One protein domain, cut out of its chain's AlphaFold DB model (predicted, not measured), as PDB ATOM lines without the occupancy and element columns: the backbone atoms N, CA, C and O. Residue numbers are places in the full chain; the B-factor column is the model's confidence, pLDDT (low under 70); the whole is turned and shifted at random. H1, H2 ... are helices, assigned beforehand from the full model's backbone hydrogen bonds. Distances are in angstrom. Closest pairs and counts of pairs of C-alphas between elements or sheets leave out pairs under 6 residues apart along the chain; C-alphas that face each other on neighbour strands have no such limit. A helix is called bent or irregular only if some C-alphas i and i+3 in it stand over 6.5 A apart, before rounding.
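This is residues 4 to 50 of the 50 residues of an uncharacterized protein of Paenibacillus baekrokdamisoli (UniProt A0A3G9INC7). One long helix, H2, bent into two arms, H2a and H2b, makes most of the length of a thin rod, and a short helix, H1, comes before it in the chain and extends the rod beyond the H2a end, joined to H2 by a tight link. The printed part has 47 residues with two named helices, H1 then H2, and no named strand. The class is all helix. The whole is extended, with a radius of gyration of the C-alphas of 18.8 A and spans of 59 by 16 by 11 A.

H1 holds residues 7 to 13 and begins at C-alpha 7, (48.599, 80.139, 94.314); it is neither bent nor irregular, but only just: C-alphas 10 and 13 are 6.3 A apart. H2, residues 16 to 48, was assigned as one helix by its hydrogen bonds but is bent: C-alphas 31 and 34 are 6.9 A apart. Its arm H2a, residues 16 to 31, measures 22.1 A from first to last C-alpha; its arm H2b, residues 34 to 48, measures 21.1 A and ends at C-alpha 48, (91.412, 80.140, 61.769).

H1 and H2a are close but not clearly touching; their closest C-alphas, of Val 12 and Phe 18, are 6.8 A apart. They run the same way at a shallow tilt of 32 degrees, only just short of steep. H2a and H2b stand at a steep tilt of 38 degrees. H1 and H2b are apart. In H1, H2a and H2b every O i to N i+4 pair is within hydrogen-bond range.

The two C-alphas farthest apart, of His 5 and Glu 50, are 59.2 A apart. The printed part has no cut, and the link from H1 to H2 is tight. Residues 4 to 5 and 48 to 50 have pLDDT under 70.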
ATOM      1  N   TYR A   4      51.994  88.205  94.951       62.16
ATOM      2  CA  TYR A   4      52.673  87.454  96.013       62.16
ATOM      3  C   TYR A   4      51.761  86.457  96.749       62.16
ATOM      4  O   TYR A   4      52.257  85.469  97.275       62.16
ATOM      5  N   HIS A   5      50.439  86.670  96.740       62.78
ATOM      6  CA  HIS A   5      49.443  85.734  97.285       62.78
ATOM      7  C   HIS A   5      48.807  84.840  96.217       62.78
ATOM      8  O   HIS A   5      47.837  84.130  96.471       62.78
ATOM      9  N   SER A   6      49.332  84.865  94.994       74.75
ATOM     10  CA  SER A   6      48.851  83.965  93.957       74.75
ATOM     11  C   SER A   6      49.287  82.536  94.271       74.75
ATOM     12  O   SER A   6      50.446  82.299  94.607       74.75
ATOM     13  N   TRP A   7      48.375  81.576  94.087       76.62
ATOM     14  CA  TRP A   7      48.599  80.139  94.314       76.62
ATOM     15  C   TRP A   7      49.911  79.621  93.698       76.62
ATOM     16  O   TRP A   7      50.574  78.764  94.275       76.62
ATOM     17  N   ILE A   8      50.308  80.178  92.550       75.75
ATOM     18  CA  ILE A   8      51.558  79.853  91.850       75.75
ATOM     19  C   ILE A   8      52.788  80.280  92.662       75.75
ATOM     20  O   ILE A   8      53.757  79.531  92.745       75.75
ATOM     21  N   TYR A   9      52.773  81.469  93.268       78.19
ATOM     22  CA  TYR A   9      53.902  81.932  94.069       78.19
ATOM     23  C   TYR A   9      54.060  81.064  95.316       78.19
ATOM     24  O   TYR A   9      55.146  80.558  95.563       78.19
ATOM     25  N   GLU A  10      52.968  80.811  96.036       75.12
ATOM     26  CA  GLU A  10      52.991  80.041  97.282       75.12
ATOM     27  C   GLU A  10      53.368  78.565  97.076       75.12
ATOM     28  O   GLU A  10      54.142  78.025  97.861       75.12
ATOM     29  N   ASN A  11      52.880  77.924  96.006       78.50
ATOM     30  CA  ASN A  11      53.075  76.481  95.794       78.50
ATOM     31  C   ASN A  11      54.234  76.117  94.858       78.50
ATOM     32  O   ASN A  11      54.670  74.961  94.855       78.50
ATOM     33  N   VAL A  12      54.715  77.056  94.036       77.50
ATOM     34  CA  VAL A  12      55.767  76.780  93.042       77.50
ATOM     35  C   VAL A  12      57.024  77.592  93.317       77.50
ATOM     36  O   VAL A  12      58.100  77.014  93.386       77.50
ATOM     37  N   ILE A  13      56.907  78.913  93.476       78.38
ATOM     38  CA  ILE A  13      58.079  79.805  93.548       78.38
ATOM     39  C   ILE A  13      58.660  79.884  94.968       78.38
ATOM     40  O   ILE A  13      59.878  79.918  95.121       78.38
ATOM     41  N   ASN A  14      57.804  79.895  95.992       76.50
ATOM     42  CA  ASN A  14      58.173  79.967  97.410       76.50
ATOM     43  C   ASN A  14      58.602  78.609  97.991       76.50
ATOM     44  O   ASN A  14      58.986  78.510  99.152       76.50
ATOM     45  N   THR A  15      58.520  77.542  97.205       83.75
ATOM     46  CA  THR A  15      58.884  76.210  97.669       83.75
ATOM     47  C   THR A  15      60.399  76.052  97.610       83.75
ATOM     48  O   THR A  15      61.008  76.268  96.560       83.75
ATOM     49  N   ASP A  16      61.009  75.627  98.718       83.12
ATOM     50  CA  ASP A  16      62.469  75.545  98.870       83.12
ATOM     51  C   ASP A  16      63.157  74.844  97.687       83.12
ATOM     52  O   ASP A  16      64.160  75.327  97.161       83.12
ATOM     53  N   TRP A  17      62.587  73.735  97.203       85.69
ATOM     54  CA  TRP A  17      63.163  72.957  96.101       85.69
ATOM     55  C   TRP A  17      63.304  73.759  94.795       85.69
ATOM     56  O   TRP A  17      64.258  73.538  94.045       85.69
ATOM     57  N   PHE A  18      62.396  74.699  94.522       87.25
ATOM     58  CA  PHE A  18      62.420  75.516  93.308       87.25
ATOM     59  C   PHE A  18      63.520  76.574  93.378       87.25
ATOM     60  O   PHE A  18      64.310  76.715  92.441       87.25
ATOM     61  N   VAL A  19      63.633  77.256  94.520       88.38
ATOM     62  CA  VAL A  19      64.704  78.232  94.765       88.38
ATOM     63  C   VAL A  19      66.067  77.544  94.699       88.38
ATOM     64  O   VAL A  19      66.954  78.016  93.984       88.38
ATOM     65  N   TYR A  20      66.226  76.385  95.345       92.31
ATOM     66  CA  TYR A  20      67.466  75.609  95.263       92.31
ATOM     67  C   TYR A  20      67.783  75.162  93.832       92.31
ATOM     68  O   TYR A  20      68.938  75.243  93.424       92.31
ATOM     69  N   SER A  21      66.787  74.753  93.039       93.00
ATOM     70  CA  SER A  21      66.984  74.397  91.625       93.00
ATOM     71  C   SER A  21      67.557  75.564  90.810       93.00
ATOM     72  O   SER A  21      68.545  75.393  90.092       93.00
ATOM     73  N   ILE A  22      67.010  76.773  90.980       93.31
ATOM     74  CA  ILE A  22      67.520  77.985  90.321       93.31
ATOM     75  C   ILE A  22      68.954  78.282  90.771       93.31
ATOM     76  O   ILE A  22      69.818  78.560  89.935       93.31
ATOM     77  N   VAL A  23      69.227  78.192  92.075       94.25
ATOM     78  CA  VAL A  23      70.570  78.418  92.627       94.25
ATOM     79  C   VAL A  23      71.571  77.418  92.048       94.25
ATOM     80  O   VAL A  23      72.617  77.836  91.551       94.25
ATOM     81  N   TYR A  24      71.256  76.120  92.031       95.19
ATOM     82  CA  TYR A  24      72.128  75.099  91.447       95.19
ATOM     83  C   TYR A  24      72.330  75.294  89.946       95.19
ATOM     84  O   TYR A  24      73.444  75.104  89.460       95.19
ATOM     85  N   LEU A  25      71.298  75.717  89.216       95.69
ATOM     86  CA  LEU A  25      71.398  75.998  87.786       95.69
ATOM     87  C   LEU A  25      72.342  77.173  87.507       95.69
ATOM     88  O   LEU A  25      73.247  77.048  86.684       95.69
ATOM     89  N   ILE A  26      72.184  78.293  88.218       96.19
ATOM     90  CA  ILE A  26      73.053  79.470  88.062       96.19
ATOM     91  C   ILE A  26      74.481  79.145  88.512       96.19
ATOM     92  O   ILE A  26      75.444  79.531  87.845       96.19
ATOM     93  N   CYS A  27      74.634  78.428  89.625       96.12
ATOM     94  CA  CYS A  27      75.940  78.058  90.159       96.12
ATOM     95  C   CYS A  27      76.661  77.073  89.225       96.12
ATOM     96  O   CYS A  27      77.834  77.268  88.911       96.12
ATOM     97  N   GLY A  28      75.952  76.067  88.710       95.88
ATOM     98  CA  GLY A  28      76.469  75.116  87.731       95.88
ATOM     99  C   GLY A  28      76.835  75.792  86.412       95.88
ATOM    100  O   GLY A  28      77.924  75.565  85.891       95.88
ATOM    101  N   ALA A  29      75.987  76.689  85.903       95.06
ATOM    102  CA  ALA A  29      76.284  77.459  84.698       95.06
ATOM    103  C   ALA A  29      77.524  78.348  84.872       95.06
ATOM    104  O   ALA A  29      78.359  78.406  83.973       95.06
ATOM    105  N   ASN A  30      77.693  78.994  86.029       94.94
ATOM    106  CA  ASN A  30      78.891  79.787  86.322       94.94
ATOM    107  C   ASN A  30      80.149  78.925  86.446       94.94
ATOM    108  O   ASN A  30      81.198  79.303  85.929       94.94
ATOM    109  N   LEU A  31      80.047  77.755  87.078       95.56
ATOM    110  CA  LEU A  31      81.166  76.821  87.198       95.56
ATOM    111  C   LEU A  31      81.575  76.243  85.833       95.56
ATOM    112  O   LEU A  31      82.761  76.070  85.555       95.56
ATOM    113  N   LEU A  32      80.599  75.987  84.958       95.12
ATOM    114  CA  LEU A  32      80.823  75.484  83.602       95.12
ATOM    115  C   LEU A  32      81.207  76.584  82.603       95.12
ATOM    116  O   LEU A  32      81.834  76.281  81.590       95.12
ATOM    117  N   SER A  33      80.889  77.852  82.880       94.44
ATOM    118  CA  SER A  33      81.203  79.012  82.034       94.44
ATOM    119  C   SER A  33      82.658  79.046  81.532       94.44
ATOM    120  O   SER A  33      82.851  79.098  80.313       94.44
ATOM    121  N   PRO A  34      83.702  78.932  82.383       92.38
ATOM    122  CA  PRO A  34      85.089  78.941  81.911       92.38
ATOM    123  C   PRO A  34      85.422  77.751  81.002       92.38
ATOM    124  O   PRO A  34      86.169  77.908  80.036       92.38
ATOM    125  N   ILE A  35      84.841  76.576  81.262       93.88
ATOM    126  CA  ILE A  35      85.036  75.372  80.439       93.88
ATOM    127  C   ILE A  35      84.389  75.568  79.064       93.88
ATOM    128  O   ILE A  35      85.024  75.323  78.037       93.88
ATOM    129  N   ILE A  36      83.149  76.060  79.032       91.75
ATOM    130  CA  ILE A  36      82.423  76.356  77.792       91.75
ATOM    131  C   ILE A  36      83.194  77.402  76.979       91.75
ATOM    132  O   ILE A  36      83.414  77.215  75.781       91.75
ATOM    133  N   PHE A  37      83.667  78.468  77.627       93.62
ATOM    134  CA  PHE A  37      84.428  79.525  76.966       93.62
ATOM    135  C   PHE A  37      85.747  79.007  76.379       93.62
ATOM    136  O   PHE A  37      86.089  79.328  75.237       93.62
ATOM    137  N   TYR A  38      86.458  78.153  77.117       91.81
ATOM    138  CA  TYR A  38      87.684  77.506  76.652       91.81
ATOM    139  C   TYR A  38      87.444  76.618  75.421       91.81
ATOM    140  O   TYR A  38      88.159  76.739  74.423       91.81
ATOM    141  N   LEU A  39      86.399  75.785  75.442       90.62
ATOM    142  CA  LEU A  39      86.038  74.923  74.311       90.62
ATOM    143  C   LEU A  39      85.660  75.733  73.063       90.62
ATOM    144  O   LEU A  39      86.104  75.415  71.956       90.62
ATOM    145  N   VAL A  40      84.886  76.809  73.231       91.69
ATOM    146  CA  VAL A  40      84.512  77.713  72.132       91.69
ATOM    147  C   VAL A  40      85.748  78.405  71.544       91.69
ATOM    148  O   VAL A  40      85.895  78.473  70.319       91.69
ATOM    149  N   MET A  41      86.667  78.871  72.393       92.50
ATOM    150  CA  MET A  41      87.924  79.498  71.969       92.50
ATOM    151  C   MET A  41      88.838  78.534  71.201       92.50
ATOM    152  O   MET A  41      89.363  78.918  70.153       92.50
ATOM    153  N   ILE A  42      88.998  77.285  71.655       89.56
ATOM    154  CA  ILE A  42      89.782  76.266  70.930       89.56
ATOM    155  C   ILE A  42      89.197  76.011  69.546       89.56
ATOM    156  O   ILE A  42      89.933  76.034  68.558       89.56
ATOM    157  N   ARG A  43      87.877  75.810  69.455       75.00
ATOM    158  CA  ARG A  43      87.200  75.601  68.168       75.00
ATOM    159  C   ARG A  43      87.466  76.756  67.207       75.00
ATOM    160  O   ARG A  43      87.795  76.529  66.048       75.00
ATOM    161  N   LYS A  44      87.377  77.995  67.701       76.38
ATOM    162  CA  LYS A  44      87.660  79.198  66.907       76.38
ATOM    163  C   LYS A  44      89.124  79.273  66.458       76.38
ATOM    164  O   LYS A  44      89.386  79.732  65.350       76.38
ATOM    165  N   LYS A  45      90.069  78.846  67.303       77.56
ATOM    166  CA  LYS A  45      91.497  78.802  66.960       77.56
ATOM    167  C   LYS A  45      91.778  77.784  65.854       77.56
ATOM    168  O   LYS A  45      92.544  78.107  64.959       77.56
ATOM    169  N   ASN A  46      91.148  76.608  65.892       73.00
ATOM    170  CA  ASN A  46      91.347  75.581  64.865       73.00
ATOM    171  C   ASN A  46      90.851  76.040  63.485       73.00
ATOM    172  O   ASN A  46      91.615  75.986  62.537       73.00
ATOM    173  N   ILE A  47      89.643  76.611  63.404       73.38
ATOM    174  CA  ILE A  47      89.049  77.083  62.133       73.38
ATOM    175  C   ILE A  47      89.853  78.234  61.495       73.38
ATOM    176  O   ILE A  47      89.786  78.445  60.295       73.38
ATOM    177  N   ARG A  48      90.589  79.028  62.286       69.62
ATOM    178  CA  ARG A  48      91.412  80.140  61.769       69.62
ATOM    179  C   ARG A  48      92.756  79.681  61.187       69.62
ATOM    180  O   ARG A  48      93.367  80.441  60.446       69.62
ATOM    181  N   ASN A  49      93.246  78.516  61.603       64.62
ATOM    182  CA  ASN A  49      94.558  78.003  61.206       64.62
ATOM    183  C   ASN A  49      94.474  76.987  60.048       64.62
ATOM    184  O   ASN A  49      95.517  76.483  59.637       64.62
ATOM    185  N   GLU A  50      93.264  76.685  59.572       54.75
ATOM    186  CA  GLU A  50      92.974  75.999  58.303       54.75
ATOM    187  C   GLU A  50      92.765  77.033  57.187       54.75
ATOM    188  O   GLU A  50      93.205  76.755  56.050       54.75
TER     189      GLU A  50